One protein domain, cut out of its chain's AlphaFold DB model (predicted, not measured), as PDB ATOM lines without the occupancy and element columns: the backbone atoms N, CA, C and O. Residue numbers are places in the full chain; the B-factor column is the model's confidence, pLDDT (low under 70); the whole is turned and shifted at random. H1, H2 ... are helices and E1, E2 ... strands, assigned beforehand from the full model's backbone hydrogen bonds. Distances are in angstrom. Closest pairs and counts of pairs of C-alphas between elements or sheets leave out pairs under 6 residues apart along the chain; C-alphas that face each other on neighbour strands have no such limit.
ATOM      1  N   ASP A  14      10.644 117.791  -5.741       90.06
ATOM      2  CA  ASP A  14       9.330 117.590  -6.365       90.06
ATOM      3  C   ASP A  14       8.181 117.615  -5.350       90.06
ATOM      4  O   ASP A  14       7.069 118.046  -5.662       90.06
ATOM      5  N   GLU A  15       8.422 117.169  -4.115       92.25
ATOM      6  CA  GLU A  15       7.440 117.315  -3.041       92.25
ATOM      7  C   GLU A  15       7.211 118.783  -2.687       92.25
ATOM      8  O   GLU A  15       6.061 119.176  -2.523       92.25
ATOM      9  N   TYR A  16       8.259 119.609  -2.626       91.69
ATOM     10  CA  TYR A  16       8.100 121.051  -2.411       91.69
ATOM     11  C   TYR A  16       7.377 121.743  -3.565       91.69
ATOM     12  O   TYR A  16       6.541 122.612  -3.315       91.69
ATOM     13  N   LEU A  17       7.647 121.343  -4.812       92.69
ATOM     14  CA  LEU A  17       6.922 121.875  -5.964       92.69
ATOM     15  C   LEU A  17       5.421 121.592  -5.859       92.69
ATOM     16  O   LEU A  17       4.621 122.514  -5.986       92.69
ATOM     17  N   ARG A  18       5.035 120.350  -5.545       94.12
ATOM     18  CA  ARG A  18       3.623 119.980  -5.339       94.12
ATOM     19  C   ARG A  18       3.006 120.664  -4.119       94.12
ATOM     20  O   ARG A  18       1.876 121.131  -4.184       94.12
ATOM     21  N   MET A  19       3.757 120.772  -3.024       94.88
ATOM     22  CA  MET A  19       3.301 121.400  -1.779       94.88
ATOM     23  C   MET A  19       2.883 122.853  -1.979       94.88
ATOM     24  O   MET A  19       1.905 123.308  -1.393       94.88
ATOM     25  N   PHE A  20       3.613 123.569  -2.827       95.56
ATOM     26  CA  PHE A  20       3.372 124.981  -3.069       95.56
ATOM     27  C   PHE A  20       2.795 125.266  -4.447       95.56
ATOM     28  O   PHE A  20       2.758 126.431  -4.814       95.56
ATOM     29  N   ASN A  21       2.349 124.268  -5.214       95.00
ATOM     30  CA  ASN A  21       1.897 124.418  -6.604       95.00
ATOM     31  C   ASN A  21       2.865 125.261  -7.455       95.00
ATOM     32  O   ASN A  21       2.458 126.181  -8.167       95.00
ATOM     33  N   LEU A  22       4.162 124.988  -7.324       92.56
ATOM     34  CA  LEU A  22       5.207 125.627  -8.109       92.56
ATOM     35  C   LEU A  22       5.510 124.804  -9.353       92.56
ATOM     36  O   LEU A  22       5.644 123.581  -9.306       92.56
ATOM     37  N   LYS A  23       5.703 125.496 -10.468       89.19
ATOM     38  CA  LYS A  23       6.265 124.931 -11.689       89.19
ATOM     39  C   LYS A  23       7.761 125.247 -11.733       89.19
ATOM     40  O   LYS A  23       8.163 126.328 -11.310       89.19
ATOM     41  N   PRO A  24       8.604 124.385 -12.329       80.38
ATOM     42  CA  PRO A  24      10.030 124.683 -12.499       80.38
ATOM     43  C   PRO A  24      10.308 126.028 -13.195       80.38
ATOM     44  O   PRO A  24      11.322 126.670 -12.933       80.38
ATOM     45  N   GLY A  25       9.395 126.478 -14.065       81.94
ATOM     46  CA  GLY A  25       9.470 127.785 -14.719       81.94
ATOM     47  C   GLY A  25       9.285 128.979 -13.778       81.94
ATOM     48  O   GLY A  25       9.865 130.024 -14.047       81.94
ATOM     49  N   ASP A  26       8.565 128.824 -12.663       83.12
ATOM     50  CA  ASP A  26       8.267 129.919 -11.724       83.12
ATOM     51  C   ASP A  26       9.520 130.386 -10.968       83.12
ATOM     52  O   ASP A  26       9.615 131.537 -10.539       83.12
ATOM     53  N   LEU A  27      10.499 129.484 -10.830       76.69
ATOM     54  CA  LEU A  27      11.789 129.731 -10.185       76.69
ATOM     55  C   LEU A  27      12.870 130.174 -11.185       76.69
ATOM     56  O   LEU A  27      13.933 130.647 -10.785       76.69
ATOM     57  N   LYS A  28      12.627 130.024 -12.492       73.19
ATOM     58  CA  LYS A  28      13.621 130.321 -13.526       73.19
ATOM     59  C   LYS A  28      13.897 131.826 -13.576       73.19
ATOM     60  O   LYS A  28      12.992 132.623 -13.788       73.19
ATOM     61  N   GLY A  29      15.163 132.209 -13.408       69.81
ATOM     62  CA  GLY A  29      15.579 133.617 -13.366       69.81
ATOM     63  C   GLY A  29      15.379 134.291 -12.005       69.81
ATOM     64  O   GLY A  29      15.739 135.455 -11.862       69.81
ATOM     65  N   ARG A  30      14.861 133.568 -11.002       74.88
ATOM     66  CA  ARG A  30      14.853 134.012  -9.608       74.88
ATOM     67  C   ARG A  30      16.086 133.470  -8.893       74.88
ATOM     68  O   ARG A  30      16.486 132.325  -9.102       74.88
ATOM     69  N   THR A  31      16.669 134.274  -8.014       76.25
ATOM     70  CA  THR A  31      17.684 133.788  -7.081       76.25
ATOM     71  C   THR A  31      16.978 133.054  -5.949       76.25
ATOM     72  O   THR A  31      16.369 133.673  -5.078       76.25
ATOM     73  N   VAL A  32      17.042 131.725  -5.961       70.38
ATOM     74  CA  VAL A  32      16.674 130.924  -4.790       70.38
ATOM     75  C   VAL A  32      17.826 131.026  -3.797       70.38
ATOM     76  O   VAL A  32      18.985 130.940  -4.193       70.38
ATOM     77  N   LEU A  33      17.529 131.255  -2.517       70.31
ATOM     78  CA  LEU A  33      18.553 131.379  -1.483       70.31
ATOM     79  C   LEU A  33      19.399 130.088  -1.442       70.31
ATOM     80  O   LEU A  33      18.941 129.058  -0.957       70.31
ATOM     81  N   GLU A  34      20.630 130.126  -1.952       66.81
ATOM     82  CA  GLU A  34      21.490 128.932  -2.064       66.81
ATOM     83  C   GLU A  34      22.116 128.504  -0.722       66.81
ATOM     84  O   GLU A  34      22.921 127.573  -0.667       66.81
ATOM     85  N   ARG A  35      21.806 129.204   0.378       78.75
ATOM     86  CA  ARG A  35      22.466 129.027   1.677       78.75
ATOM     87  C   ARG A  35      21.464 129.034   2.817       78.75
ATOM     88  O   ARG A  35      20.634 129.929   2.913       78.75
ATOM     89  N   TYR A  36      21.605 128.078   3.728       86.25
ATOM     90  CA  TYR A  36      20.879 128.095   4.992       86.25
ATOM     91  C   TYR A  36      21.405 129.217   5.889       86.25
ATOM     92  O   TYR A  36      22.612 129.343   6.098       86.25
ATOM     93  N   VAL A  37      20.488 130.009   6.439       90.56
ATOM     94  CA  VAL A  37      20.785 131.053   7.424       90.56
ATOM     95  C   VAL A  37      20.180 130.625   8.754       90.56
ATOM     96  O   VAL A  37      18.989 130.327   8.829       90.56
ATOM     97  N   ALA A  38      21.000 130.578   9.803       92.06
ATOM     98  CA  ALA A  38      20.504 130.339  11.153       92.06
ATOM     99  C   ALA A  38      19.673 131.547  11.610       92.06
ATOM    100  O   ALA A  38      20.168 132.673  11.622       92.06
ATOM    101  N   ALA A  39      18.415 131.312  11.975       92.25
ATOM    102  CA  ALA A  39      17.484 132.336  12.433       92.25
ATOM    103  C   ALA A  39      16.493 131.745  13.443       92.25
ATOM    104  O   ALA A  39      16.318 130.526  13.517       92.25
ATOM    105  N   VAL A  40      15.838 132.615  14.213       93.25
ATOM    106  CA  VAL A  40      14.831 132.230  15.207       93.25
ATOM    107  C   VAL A  40      13.585 133.067  14.974       93.25
ATOM    108  O   VAL A  40      13.593 134.276  15.172       93.25
ATOM    109  N   LEU A  41      12.495 132.419  14.570       94.88
ATOM    110  CA  LEU A  41      11.206 133.092  14.455       94.88
ATOM    111  C   LEU A  41      10.744 133.606  15.832       94.88
ATOM    112  O   LEU A  41      10.972 132.924  16.835       94.88
ATOM    113  N   PRO A  42      10.100 134.782  15.892       96.12
ATOM    114  CA  PRO A  42       9.625 135.588  14.764       96.12
ATOM    115  C   PRO A  42      10.602 136.697  14.315       96.12
ATOM    116  O   PRO A  42      10.152 137.702  13.788       96.12
ATOM    117  N   VAL A  43      11.918 136.571  14.524       96.81
ATOM    118  CA  VAL A  43      12.899 137.599  14.119       96.81
ATOM    119  C   VAL A  43      13.852 137.037  13.065       96.81
ATOM    120  O   VAL A  43      14.713 136.201  13.348       96.81
ATOM    121  N   LEU A  44      13.713 137.505  11.828       96.50
ATOM    122  CA  LEU A  44      14.540 137.103  10.700       96.50
ATOM    123  C   LEU A  44      15.620 138.155  10.401       96.50
ATOM    124  O   LEU A  44      15.331 139.352  10.346       96.50
ATOM    125  N   PRO A  45      16.869 137.734  10.123       96.06
ATOM    126  CA  PRO A  45      17.986 138.634   9.830       96.06
ATOM    127  C   PRO A  45      17.963 139.122   8.368       96.06
ATOM    128  O   PRO A  45      18.982 139.107   7.679       96.06
ATOM    129  N   PHE A  46      16.789 139.513   7.875       96.06
ATOM    130  CA  PHE A  46      16.575 139.963   6.501       96.06
ATOM    131  C   PHE A  46      15.993 141.370   6.481       96.06
ATOM    132  O   PHE A  46      15.263 141.771   7.392       96.06
ATOM    133  N   ALA A  47      16.318 142.123   5.437       97.56
ATOM    134  CA  ALA A  47      15.766 143.449   5.217       97.56
ATOM    135  C   ALA A  47      14.273 143.381   4.862       97.56
ATOM    136  O   ALA A  47      13.747 142.344   4.444       97.56
ATOM    137  N   ASP A  48      13.593 144.513   5.013       98.19
ATOM    138  CA  ASP A  48      12.214 144.662   4.568       98.19
ATOM    139  C   ASP A  48      12.119 144.395   3.064       98.19
ATOM    140  O   ASP A  48      12.915 144.909   2.276       98.19
ATOM    141  N   ARG A  49      11.120 143.600   2.667       96.94
ATOM    142  CA  ARG A  49      10.816 143.257   1.269       96.94
ATOM    143  C   ARG A  49      12.010 142.681   0.496       96.94
ATOM    144  O   ARG A  49      12.080 142.835  -0.721       96.94
ATOM    145  N   GLN A  50      12.937 142.021   1.188       95.12
ATOM    146  CA  GLN A  50      14.114 141.406   0.580       95.12
ATOM    147  C   GLN A  50      13.761 140.280  -0.405       95.12
ATOM    148  O   GLN A  50      14.520 140.037  -1.343       95.12
ATOM    149  N   PHE A  51      12.631 139.594  -0.211       94.62
ATOM    150  CA  PHE A  51      12.215 138.468  -1.048       94.62
ATOM    151  C   PHE A  51      10.933 138.781  -1.808       94.62
ATOM    152  O   PHE A  51       9.973 139.274  -1.221       94.62
ATOM    153  N   ASP A  52      10.868 138.424  -3.091       93.62
ATOM    154  CA  ASP A  52       9.614 138.514  -3.848       93.62
ATOM    155  C   ASP A  52       8.547 137.571  -3.272       93.62
ATOM    156  O   ASP A  52       7.387 137.958  -3.129       93.62
ATOM    157  N   MET A  53       8.953 136.354  -2.883       93.75
ATOM    158  CA  MET A  53       8.065 135.320  -2.355       93.75
ATOM    159  C   MET A  53       8.688 134.571  -1.172       93.75
ATOM    160  O   MET A  53       9.880 134.264  -1.196       93.75
ATOM    161  N   THR A  54       7.860 134.198  -0.194       95.69
ATOM    162  CA  THR A  54       8.250 133.346   0.941       95.69
ATOM    163  C   THR A  54       7.381 132.093   1.034       95.69
ATOM    164  O   THR A  54       6.160 132.155   0.905       95.69
ATOM    165  N   LEU A  55       8.008 130.947   1.314       95.19
ATOM    166  CA  LEU A  55       7.337 129.657   1.486       95.19
ATOM    167  C   LEU A  55       7.566 129.135   2.906       95.19
ATOM    168  O   LEU A  55       8.698 128.859   3.297       95.19
ATOM    169  N   SER A  56       6.491 128.961   3.672       95.12
ATOM    170  CA  SER A  56       6.520 128.302   4.977       95.12
ATOM    171  C   SER A  56       5.873 126.932   4.866       95.12
ATOM    172  O   SER A  56       4.660 126.821   4.710       95.12
ATOM    173  N   ALA A  57       6.680 125.882   4.988       93.06
ATOM    174  CA  ALA A  57       6.180 124.516   5.095       93.06
ATOM    175  C   ALA A  57       5.669 124.238   6.527       93.06
ATOM    176  O   ALA A  57       5.209 125.139   7.231       93.06
ATOM    177  N   HIS A  58       5.773 122.987   6.977       89.81
ATOM    178  CA  HIS A  58       4.972 122.397   8.054       89.81
ATOM    179  C   HIS A  58       5.191 122.972   9.466       89.81
ATOM    180  O   HIS A  58       4.676 122.426  10.431       89.81
ATOM    181  N   PHE A  59       5.975 124.030   9.646       88.69
ATOM    182  CA  PHE A  59       6.305 124.526  10.978       88.69
ATOM    183  C   PHE A  59       5.118 125.208  11.676       88.69
ATOM    184  O   PHE A  59       4.790 124.851  12.803       88.69
ATOM    185  N   LEU A  60       4.459 126.171  11.022       89.94
ATOM    186  CA  LEU A  60       3.586 127.123  11.718       89.94
ATOM    187  C   LEU A  60       2.386 126.473  12.422       89.94
ATOM    188  O   LEU A  60       2.241 126.584  13.639       89.94
ATOM    189  N   PHE A  61       1.519 125.794  11.671       92.31
ATOM    190  CA  PHE A  61       0.246 125.309  12.216       92.31
ATOM    191  C   PHE A  61       0.316 123.890  12.778       92.31
ATOM    192  O   PHE A  61      -0.464 123.551  13.673       92.31
ATOM    193  N   MET A  62       1.304 123.097  12.349       89.00
ATOM    194  CA  MET A  62       1.493 121.731  12.838       89.00
ATOM    195  C   MET A  62       1.735 121.697  14.353       89.00
ATOM    196  O   MET A  62       1.267 120.782  15.018       89.00
ATOM    197  N   TYR A  63       2.403 122.713  14.910       88.31
ATOM    198  CA  TYR A  63       2.687 122.833  16.346       88.31
ATOM    199  C   TYR A  63       1.790 123.858  17.060       88.31
ATOM    200  O   TYR A  63       2.206 124.467  18.043       88.31
ATOM    201  N   SER A  64       0.566 124.087  16.576       87.56
ATOM    202  CA  SER A  64      -0.377 125.054  17.176       87.56
ATOM    203  C   SER A  64      -0.896 124.676  18.573       87.56
ATOM    204  O   SER A  64      -1.548 125.479  19.237       87.56
ATOM    205  N   ASP A  65      -0.597 123.468  19.043       85.75
ATOM    206  CA  ASP A  65      -0.770 123.026  20.427       85.75
ATOM    207  C   ASP A  65       0.361 123.511  21.357       85.75
ATOM    208  O   ASP A  65       0.178 123.560  22.572       85.75
ATOM    209  N   LYS A  66       1.521 123.870  20.791       88.25
ATOM    210  CA  LYS A  66       2.744 124.278  21.511       88.25
ATOM    211  C   LYS A  66       3.115 125.741  21.303       88.25
ATOM    212  O   LYS A  66       3.817 126.308  22.134       88.25
ATOM    213  N   LEU A  67       2.693 126.320  20.185       91.38
ATOM    214  CA  LEU A  67       2.896 127.717  19.823       91.38
ATOM    215  C   LEU A  67       1.588 128.464  20.075       91.38
ATOM    216  O   LEU A  67       0.532 128.025  19.620       91.38
ATOM    217  N   ASP A  68       1.651 129.561  20.824       94.50
ATOM    218  CA  ASP A  68       0.480 130.395  21.067       94.50
ATOM    219  C   ASP A  68       0.178 131.315  19.876       94.50
ATOM    220  O   ASP A  68       0.990 131.504  18.969       94.50
ATOM    221  N   TYR A  69      -1.018 131.906  19.888       95.69
ATOM    222  CA  TYR A  69      -1.457 132.794  18.815       95.69
ATOM    223  C   TYR A  69      -0.529 134.004  18.627       95.69
ATOM    224  O   TYR A  69      -0.314 134.429  17.494       95.69
ATOM    225  N   ALA A  70       0.042 134.541  19.712       97.25
ATOM    226  CA  ALA A  70       0.948 135.684  19.638       97.25
ATOM    227  C   ALA A  70       2.199 135.341  18.818       97.25
ATOM    228  O   ALA A  70       2.620 136.134  17.977       97.25
ATOM    229  N   PHE A  71       2.742 134.133  18.984       96.69
ATOM    230  CA  PHE A  71       3.840 133.644  18.158       96.69
ATOM    231  C   PHE A  71       3.449 133.523  16.678       96.69
ATOM    232  O   PHE A  71       4.228 133.910  15.802       96.69
ATOM    233  N   HIS A  72       2.256 132.992  16.373       97.06
ATOM    234  CA  HIS A  72       1.773 132.873  14.991       97.06
ATOM    235  C   HIS A  72       1.587 134.236  14.329       97.06
ATOM    236  O   HIS A  72       2.036 134.420  13.199       97.06
ATOM    237  N   GLU A  73       0.961 135.181  15.028       98.00
ATOM    238  CA  GLU A  73       0.749 136.548  14.548       98.00
ATOM    239  C   GLU A  73       2.083 137.249  14.274       98.00
ATOM    240  O   GLU A  73       2.310 137.719  13.159       98.00
ATOM    241  N   GLN A  74       3.008 137.231  15.241       98.44
ATOM    242  CA  GLN A  74       4.337 137.833  15.089       98.44
ATOM    243  C   GLN A  74       5.124 137.189  13.949       98.44
ATOM    244  O   GLN A  74       5.756 137.888  13.163       98.44
ATOM    245  N   THR A  75       5.064 135.862  13.821       98.06
ATOM    246  CA  THR A  75       5.750 135.154  12.736       98.06
ATOM    247  C   THR A  75       5.183 135.548  11.382       98.06
ATOM    248  O   THR A  75       5.945 135.848  10.469       98.06
ATOM    249  N   VAL A  76       3.860 135.563  11.226       98.12
ATOM    250  CA  VAL A  76       3.232 135.946   9.957       98.12
ATOM    251  C   VAL A  76       3.508 137.413   9.635       98.12
ATOM    252  O   VAL A  76       3.817 137.716   8.485       98.12
ATOM    253  N   GLY A  77       3.505 138.299  10.633       98.44
ATOM    254  CA  GLY A  77       3.947 139.686  10.482       98.44
ATOM    255  C   GLY A  77       5.401 139.798  10.018       98.44
ATOM    256  O   GLY A  77       5.704 140.579   9.118       98.44
ATOM    257  N   GLU A  78       6.294 138.964  10.547       98.62
ATOM    258  CA  GLU A  78       7.691 138.935  10.116       98.62
ATOM    259  C   GLU A  78       7.846 138.432   8.677       98.62
ATOM    260  O   GLU A  78       8.588 139.019   7.885       98.62
ATOM    261  N   LEU A  79       7.094 137.394   8.290       98.31
ATOM    262  CA  LEU A  79       7.049 136.944   6.898       98.31
ATOM    263  C   LEU A  79       6.536 138.066   5.981       98.31
ATOM    264  O   LEU A  79       7.108 138.292   4.916       98.31
ATOM    265  N   MET A  80       5.511 138.814   6.399       98.44
ATOM    266  CA  MET A  80       5.014 139.994   5.680       98.44
ATOM    267  C   MET A  80       6.051 141.111   5.579       98.44
ATOM    268  O   MET A  80       6.089 141.802   4.561       98.44
ATOM    269  N   ARG A  81       6.893 141.313   6.596       98.38
ATOM    270  CA  ARG A  81       7.941 142.338   6.581       98.38
ATOM    271  C   ARG A  81       8.996 142.037   5.524       98.38
ATOM    272  O   ARG A  81       9.305 142.900   4.706       98.38
ATOM    273  N   VAL A  82       9.517 140.810   5.503       97.94
ATOM    274  CA  VAL A  82      10.610 140.412   4.596       97.94
ATOM    275  C   VAL A  82      10.138 140.115   3.170       97.94
ATOM    276  O   VAL A  82      10.962 140.041   2.259       97.94
ATOM    277  N   THR A  83       8.825 139.970   2.957       97.81
ATOM    278  CA  THR A  83       8.244 139.581   1.665       97.81
ATOM    279  C   THR A  83       7.595 140.756   0.942       97.81
ATOM    280  O   THR A  83       6.799 141.521   1.497       97.81
ATOM    281  N   LYS A  84       7.918 140.885  -0.340       96.69
ATOM    282  CA  LYS A  84       7.429 141.939  -1.218       96.69
ATOM    283  C   LYS A  84       6.036 141.626  -1.760       96.69
ATOM    284  O   LYS A  84       5.168 142.483  -1.619       96.69
ATOM    285  N   GLU A  85       5.820 140.436  -2.328       96.06
ATOM    286  CA  GLU A  85       4.623 140.151  -3.136       96.06
ATOM    287  C   GLU A  85       3.748 139.035  -2.554       96.06
ATOM    288  O   GLU A  85       2.560 139.267  -2.328       96.06
ATOM    289  N   GLU A  86       4.301 137.845  -2.288       97.44
ATOM    290  CA  GLU A  86       3.478 136.662  -1.983       97.44
ATOM    291  C   GLU A  86       4.064 135.745  -0.896       97.44
ATOM    292  O   GLU A  86       5.245 135.408  -0.904       97.44
ATOM    293  N   ILE A  87       3.226 135.273   0.027       98.19
ATOM    294  CA  ILE A  87       3.590 134.277   1.042       98.19
ATOM    295  C   ILE A  87       2.695 133.053   0.871       98.19
ATOM    296  O   ILE A  87       1.478 133.193   0.788       98.19
ATOM    297  N   ARG A  88       3.270 131.846   0.885       98.00
ATOM    298  CA  ARG A  88       2.507 130.587   0.930       98.00
ATOM    299  C   ARG A  88       2.817 129.824   2.213       98.00
ATOM    300  O   ARG A  88       3.983 129.591   2.526       98.00
ATOM    301  N   ILE A  89       1.785 129.423   2.953       97.94
ATOM    302  CA  ILE A  89       1.903 128.694   4.224       97.94
ATOM    303  C   ILE A  89       1.165 127.359   4.113       97.94
ATOM    304  O   ILE A  89      -0.035 127.338   3.845       97.94
ATOM    305  N   PHE A  90       1.865 126.251   4.349       96.81
ATOM    306  CA  PHE A  90       1.325 124.895   4.260       96.81
ATOM    307  C   PHE A  90       1.807 124.012   5.425       96.81
ATOM    308  O   PHE A  90       2.992 124.053   5.746       96.81
ATOM    309  N   PRO A  91       0.980 123.116   5.991       95.94
ATOM    310  CA  PRO A  91      -0.453 122.947   5.756       95.94
ATOM    311  C   PRO A  91      -1.270 123.796   6.730       95.94
ATOM    312  O   PRO A  91      -0.720 124.340   7.680       95.94
ATOM    313  N   LEU A  92      -2.592 123.854   6.555       96.62
ATOM    314  CA  LEU A  92      -3.507 124.615   7.428       96.62
ATOM    315  C   LEU A  92      -4.092 123.809   8.600       96.62
ATOM    316  O   LEU A  92      -5.096 124.207   9.203       96.62
ATOM    317  N   VAL A  93      -3.462 122.679   8.927       94.44
ATOM    318  CA  VAL A  93      -3.885 121.749   9.981       94.44
ATOM    319  C   VAL A  93      -2.775 121.485  11.002       94.44
ATOM    320  O   VAL A  93      -1.589 121.640  10.709       94.44
ATOM    321  N   ASP A  94      -3.172 121.082  12.208       91.94
ATOM    322  CA  ASP A  94      -2.286 120.609  13.275       91.94
ATOM    323  C   ASP A  94      -1.879 119.131  13.086       91.94
ATOM    324  O   ASP A  94      -2.322 118.460  12.154       91.94
ATOM    325  N   GLN A  95      -1.061 118.582  13.993       88.81
ATOM    326  CA  GLN A  95      -0.669 117.157  13.980       88.81
ATOM    327  C   GLN A  95      -1.840 116.167  14.088       88.81
ATOM    328  O   GLN A  95      -1.686 114.996  13.752       88.81
ATOM    329  N   SER A  96      -2.999 116.615  14.574       90.62
ATOM    330  CA  SER A  96      -4.221 115.813  14.687       90.62
ATOM    331  C   SER A  96      -5.147 115.988  13.477       90.62
ATOM    332  O   SER A  96      -6.310 115.592  13.542       90.62
ATOM    333  N   SER A  97      -4.661 116.596  12.386       92.00
ATOM    334  CA  SER A  97      -5.441 116.915  11.180       92.00
ATOM    335  C   SER A  97      -6.610 117.869  11.428       92.00
ATOM    336  O   SER A  97      -7.559 117.916  10.645       92.00
ATOM    337  N   ARG A  98      -6.561 118.649  12.510       93.94
ATOM    338  CA  ARG A  98      -7.574 119.665  12.801       93.94
ATOM    339  C   ARG A  98      -7.135 120.988  12.211       93.94
ATOM    340  O   ARG A  98      -5.979 121.379  12.342       93.94
ATOM    341  N   ARG A  99      -8.074 121.700  11.595       94.75
ATOM    342  CA  ARG A  99      -7.834 123.045  11.072       94.75
ATOM    343  C   ARG A  99      -7.328 123.976  12.174       94.75
ATOM    344  O   ARG A  99      -7.810 123.919  13.305       94.75
ATOM    345  N   TYR A 100      -6.392 124.857  11.824       95.75
ATOM    346  CA  TYR A 100      -5.887 125.874  12.740       95.75
ATOM    347  C   TYR A 100      -7.030 126.734  13.308       95.75
ATOM    348  O   TYR A 100      -7.746 127.418  12.572       95.75
ATOM    349  N   LYS A 101      -7.212 126.678  14.632       95.19
ATOM    350  CA  LYS A 101      -8.395 127.213  15.330       95.19
ATOM    351  C   LYS A 101      -8.547 128.736  15.231       95.19
ATOM    352  O   LYS A 101      -9.665 129.236  15.195       95.19
ATOM    353  N   ASP A 102      -7.435 129.466  15.162       96.00
ATOM    354  CA  ASP A 102      -7.410 130.932  15.142       96.00
ATOM    355  C   ASP A 102      -7.239 131.495  13.718       96.00
ATOM    356  O   ASP A 102      -6.841 132.648  13.545       96.00
ATOM    357  N   MET A 103      -7.560 130.703  12.684       96.81
ATOM    358  CA  MET A 103      -7.402 131.110  11.282       96.81
ATOM    359  C   MET A 103      -8.084 132.450  10.995       96.81
ATOM    360  O   MET A 103      -7.455 133.348  10.451       96.81
ATOM    361  N   GLN A 104      -9.336 132.636  11.423       97.50
ATOM    362  CA  GLN A 104     -10.071 133.868  11.133       97.50
ATOM    363  C   GLN A 104      -9.402 135.115  11.727       97.50
ATOM    364  O   GLN A 104      -9.354 136.150  11.067       97.50
ATOM    365  N   LYS A 105      -8.844 135.013  12.941       97.81
ATOM    366  CA  LYS A 105      -8.103 136.122  13.558       97.81
ATOM    367  C   LYS A 105      -6.847 136.451  12.756       97.81
ATOM    368  O   LYS A 105      -6.567 137.618  12.510       97.81
ATOM    369  N   LEU A 106      -6.123 135.427  12.300       97.81
ATOM    370  CA  LEU A 106      -4.935 135.596  11.466       97.81
ATOM    371  C   LEU A 106      -5.260 136.257  10.114       97.81
ATOM    372  O   LEU A 106      -4.514 137.124   9.669       97.81
ATOM    373  N   LEU A 107      -6.387 135.898   9.489       98.12
ATOM    374  CA  LEU A 107      -6.854 136.535   8.251       98.12
ATOM    375  C   LEU A 107      -7.210 138.012   8.472       98.12
ATOM    376  O   LEU A 107      -6.850 138.858   7.658       98.12
ATOM    377  N   THR A 108      -7.868 138.342   9.588       98.31
ATOM    378  CA  THR A 108      -8.152 139.737   9.964       98.31
ATOM    379  C   THR A 108      -6.867 140.530  10.204       98.31
ATOM    380  O   THR A 108      -6.754 141.654   9.719       98.31
ATOM    381  N   PHE A 109      -5.883 139.942  10.892       98.31
ATOM    382  CA  PHE A 109      -4.561 140.542  11.069       98.31
ATOM    383  C   PHE A 109      -3.873 140.806   9.720       98.31
ATOM    384  O   PHE A 109      -3.390 141.913   9.487       98.31
ATOM    385  N   ALA A 110      -3.876 139.829   8.807       98.12
ATOM    386  CA  ALA A 110      -3.288 139.982   7.478       98.12
ATOM    387  C   ALA A 110      -3.950 141.117   6.681       98.12
ATOM    388  O   ALA A 110      -3.257 142.003   6.176       98.12
ATOM    389  N   ALA A 111      -5.284 141.149   6.653       98.12
ATOM    390  CA  ALA A 111      -6.047 142.204   5.992       98.12
ATOM    391  C   ALA A 111      -5.744 143.593   6.576       98.12
ATOM    392  O   ALA A 111      -5.505 144.538   5.824       98.12
ATOM    393  N   GLY A 112      -5.676 143.709   7.907       98.06
ATOM    394  CA  GLY A 112      -5.309 144.951   8.595       98.06
ATOM    395  C   GLY A 112      -3.895 145.450   8.268       98.06
ATOM    396  O   GLY A 112      -3.633 146.644   8.368       98.06
ATOM    397  N   ASN A 113      -3.008 144.558   7.819       97.50
ATOM    398  CA  ASN A 113      -1.642 144.870   7.391       97.50
ATOM    399  C   ASN A 113      -1.491 144.997   5.860       97.50
ATOM    400  O   ASN A 113      -0.368 145.013   5.348       97.50
ATOM    401  N   GLY A 114      -2.598 145.099   5.116       97.75
ATOM    402  CA  GLY A 114      -2.581 145.321   3.666       97.75
ATOM    403  C   GLY A 114      -2.315 144.067   2.831       97.75
ATOM    404  O   GLY A 114      -1.779 144.173   1.729       97.75
ATOM    405  N   TRP A 115      -2.669 142.888   3.348       98.50
ATOM    406  CA  TRP A 115      -2.557 141.619   2.631       98.50
ATOM    407  C   TRP A 115      -3.928 140.997   2.379       98.50
ATOM    408  O   TRP A 115      -4.738 140.845   3.293       98.50
ATOM    409  N   SER A 116      -4.162 140.579   1.141       98.19
ATOM    410  CA  SER A 116      -5.258 139.681   0.784       98.19
ATOM    411  C   SER A 116      -4.878 138.237   1.082       98.19
ATOM    412  O   SER A 116      -3.699 137.886   1.079       98.19
ATOM    413  N   ALA A 117      -5.879 137.397   1.339       97.94
ATOM    414  CA  ALA A 117      -5.678 136.010   1.726       97.94
ATOM    415  C   ALA A 117      -6.626 135.069   0.978       97.94
ATOM    416  O   ALA A 117      -7.824 135.328   0.886       97.94
ATOM    417  N   GLU A 118      -6.089 133.954   0.497       97.62
ATOM    418  CA  GLU A 118      -6.819 132.917  -0.227       97.62
ATOM    419  C   GLU A 118      -6.338 131.538   0.233       97.62
ATOM    420  O   GLU A 118      -5.141 131.303   0.377       97.62
ATOM    421  N   GLU A 119      -7.257 130.600   0.450       97.69
ATOM    422  CA  GLU A 119      -6.897 129.195   0.632       97.69
ATOM    423  C   GLU A 119      -6.903 128.489  -0.723       97.69
ATOM    424  O   GLU A 119      -7.924 128.472  -1.409       97.69
ATOM    425  N   ARG A 120      -5.770 127.892  -1.099       97.69
ATOM    426  CA  ARG A 120      -5.620 127.144  -2.351       97.69
ATOM    427  C   ARG A 120      -5.369 125.663  -2.068       97.69
ATOM    428  O   ARG A 120      -4.597 125.358  -1.156       97.69
ATOM    429  N   PRO A 121      -5.969 124.737  -2.838       97.06
ATOM    430  CA  PRO A 121      -5.622 123.323  -2.749       97.06
ATOM    431  C   PRO A 121      -4.156 123.113  -3.145       97.06
ATOM    432  O   PRO A 121      -3.627 123.851  -3.974       97.06
ATOM    433  N   SER A 122      -3.509 122.112  -2.557       94.19
ATOM    434  CA  SER A 122      -2.153 121.679  -2.884       94.19
ATOM    435  C   SER A 122      -2.186 120.302  -3.539       94.19
ATOM    436  O   SER A 122      -2.942 119.431  -3.114       94.19
ATOM    437  N   ASP A 123      -1.299 120.072  -4.507       91.19
ATOM    438  CA  ASP A 123      -1.094 118.755  -5.130       91.19
ATOM    439  C   ASP A 123      -0.295 117.781  -4.229       91.19
ATOM    440  O   ASP A 123       0.184 116.726  -4.669       91.19
ATOM    441  N   TYR A 124      -0.099 118.146  -2.958       91.38
ATOM    442  CA  TYR A 124       0.595 117.370  -1.943       91.38
ATOM    443  C   TYR A 124      -0.318 117.081  -0.749       91.38
ATOM    444  O   TYR A 124      -0.806 117.998  -0.096       91.38
ATOM    445  N   GLU A 125      -0.465 115.802  -0.405       89.12
ATOM    446  CA  GLU A 125      -1.132 115.368   0.823       89.12
ATOM    447  C   GLU A 125      -0.397 114.152   1.403       89.12
ATOM    448  O   GLU A 125      -0.516 113.031   0.911       89.12
ATOM    449  N   PHE A 126       0.407 114.379   2.443       85.00
ATOM    450  CA  PHE A 126       1.070 113.304   3.197       85.00
ATOM    451  C   PHE A 126       0.304 112.942   4.473       85.00
ATOM    452  O   PHE A 126       0.209 111.777   4.851       85.00
ATOM    453  N   GLN A 127      -0.251 113.956   5.136       84.00
ATOM    454  CA  GLN A 127      -1.137 113.816   6.283       84.00
ATOM    455  C   GLN A 127      -2.570 114.080   5.819       84.00
ATOM    456  O   GLN A 127      -2.818 115.037   5.094       84.00
ATOM    457  N   ARG A 128      -3.523 113.279   6.298       86.31
ATOM    458  CA  ARG A 128      -4.946 113.467   5.997       86.31
ATOM    459  C   ARG A 128      -5.395 114.899   6.302       86.31
ATOM    460  O   ARG A 128      -5.202 115.361   7.424       86.31
ATOM    461  N   GLY A 129      -6.011 115.579   5.342       87.25
ATOM    462  CA  GLY A 129      -6.505 116.952   5.488       87.25
ATOM    463  C   GLY A 129      -5.428 118.038   5.391       87.25
ATOM    464  O   GLY A 129      -5.761 119.220   5.389       87.25
ATOM    465  N   ALA A 130      -4.149 117.670   5.271       90.94
ATOM    466  CA  ALA A 130      -3.070 118.585   4.919       90.94
ATOM    467  C   ALA A 130      -2.980 118.684   3.389       90.94
ATOM    468  O   ALA A 130      -2.015 118.211   2.800       90.94
ATOM    469  N   SER A 131      -4.017 119.240   2.758       93.88
ATOM    470  CA  SER A 131      -4.176 119.305   1.295       93.88
ATOM    471  C   SER A 131      -4.440 120.722   0.774       93.88
ATOM    472  O   SER A 131      -4.804 120.909  -0.385       93.88
ATOM    473  N   SER A 132      -4.252 121.741   1.614       96.38
ATOM    474  CA  SER A 132      -4.390 123.147   1.237       96.38
ATOM    475  C   SER A 132      -3.307 124.020   1.865       96.38
ATOM    476  O   SER A 132      -2.729 123.698   2.909       96.38
ATOM    477  N   MET A 133      -3.034 125.140   1.200       97.56
ATOM    478  CA  MET A 133      -2.130 126.194   1.641       97.56
ATOM    479  C   MET A 133      -2.867 127.526   1.734       97.56
ATOM    480  O   MET A 133      -3.808 127.792   0.988       97.56
ATOM    481  N   LEU A 134      -2.397 128.387   2.627       98.31
ATOM    482  CA  LEU A 134      -2.800 129.783   2.686       98.31
ATOM    483  C   LEU A 134      -1.858 130.577   1.792       98.31
ATOM    484  O   LEU A 134      -0.643 130.508   1.970       98.31
ATOM    485  N   VAL A 135      -2.418 131.337   0.863       98.50
ATOM    486  CA  VAL A 135      -1.700 132.293   0.030       98.50
ATOM    487  C   VAL A 135      -2.051 133.691   0.499       98.50
ATOM    488  O   VAL A 135      -3.222 134.060   0.539       98.50
ATOM    489  N   LEU A 136      -1.031 134.462   0.859       98.62
ATOM    490  CA  LEU A 136      -1.152 135.873   1.181       98.62
ATOM    491  C   LEU A 136      -0.508 136.678   0.059       98.62
ATOM    492  O   LEU A 136       0.646 136.423  -0.280       98.62
ATOM    493  N   THR A 137      -1.217 137.663  -0.480       98.31
ATOM    494  CA  THR A 137      -0.695 138.583  -1.501       98.31
ATOM    495  C   THR A 137      -0.815 140.019  -1.027       98.31
ATOM    496  O   THR A 137      -1.848 140.406  -0.475       98.31
ATOM    497  N   ARG A 138       0.228 140.819  -1.239       94.75
ATOM    498  CA  ARG A 138       0.192 142.239  -0.889       94.75
ATOM    499  C   ARG A 138      -0.758 142.988  -1.834       94.75
ATOM    500  O   ARG A 138      -0.708 142.756  -3.042       94.75
ATOM    501  N   ASN A 139      -1.621 143.834  -1.266       86.19
ATOM    502  CA  ASN A 139      -2.531 144.707  -2.020       86.19
ATOM    503  C   ASN A 139      -1.785 145.828  -2.751       86.19
ATOM    504  O   ASN A 139      -0.714 146.250  -2.251       86.19
TER     505      ASN A 139
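AT A GLANCE: This is residues 14 to 139 of the 139 residues of an uncharacterized protein of Paenibacillus sp. AR247 (UniProt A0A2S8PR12). The model is one twisted wall of four strands with two helices, H3 and H4, covering one face, each running along the strands. Two short helices at the start, H1 and H2, lie away from this layer of helices: H1 only grazes the sheet, and a long loop, residues 28 to 50, swings out on the E1 side. The printed part has 126 residues with four named helices and four named strands in the order H1, H2, E1, H3, E2, H4, E3, E4; the mixed sheet runs E1, E2, E4, E3. The class is mixed, helices and strands, with 61 residues in named elements, under half. The whole is compact, with a radius of gyration of the C-alphas of 14.1 A and spans of 38 by 30 by 30 A.

IN THESE COORDINATES: H1 takes residues 14 to 19, beginning at C-alpha 14 (9.330, 117.590, -6.365), and H2 takes residues 24 to 27. E1 is residues 51 to 56, 13.1 A long. H3, residues 69 to 82, is 20.1 A long from C-alpha 69 (-1.457, 132.794, 18.815), and E2, residues 83 to 89, follows it directly. H4 is residues 103 to 112, 14.3 A. E3, residues 115 to 121, is 19.3 A long, and E4, residues 132 to 138, is 19.7 A long and ends at C-alpha 138 (0.192, 142.239, -0.889).

HOW THE PARTS SIT: E1 and E2 are parallel at 14 degrees, with N 56 and O 88 2.8 A apart, within hydrogen-bond range. E2 and E4 are antiparallel at 166 degrees, with N 87 and O 136 at 2.8 A. E3 and E4 form a hairpin, antiparallel at 156 degrees, with N 116 and O 137 at 2.8 A. E1, H3 and E2 make a strand-helix-strand unit, two parallel neighbour strands with a helix between, with a right-handed crossover. E2, H4 and E3 make a split one, with E4 between its strands, also right-handed. H3 and H4 lie on the same face, making two layers with the sheet. H3 is over E2 at a height over the sheet of 11.0 A; the C-alphas of Leu 79 and Ile 87, their closest, are 7.3 A apart. H4 is over E3 at a height of 8.6 A, with the C-alphas of Leu 107 and Ala 117 closest at 6.7 A. H3, with residues 73 to 77 alone, and H4 only just touch, with 3 pairs of C-alphas within 8 A, at a steep tilt of 40 degrees, the same way; the closest C-alphas are those of Glu 73 and Leu 106, 6.5 A. H1 and H2 are close but not clearly touching, the closest C-alphas being those of Leu 17 and Pro 24, 7.8 A; H2 is not on the sheet. In H1, H3 and H4 every O i to N i+4 pair is within hydrogen-bond range; H2 is too short for one.

THE WHOLE: The C-alphas farthest apart are those of Gly 29 and Asp 65, 39.0 A. The printed part has no cut. The links H2 to E1, E1 to H3 and E2 to H4 are long. The mean pLDDT of the printed part is 92.8, and residues 29 and 34 are under 70.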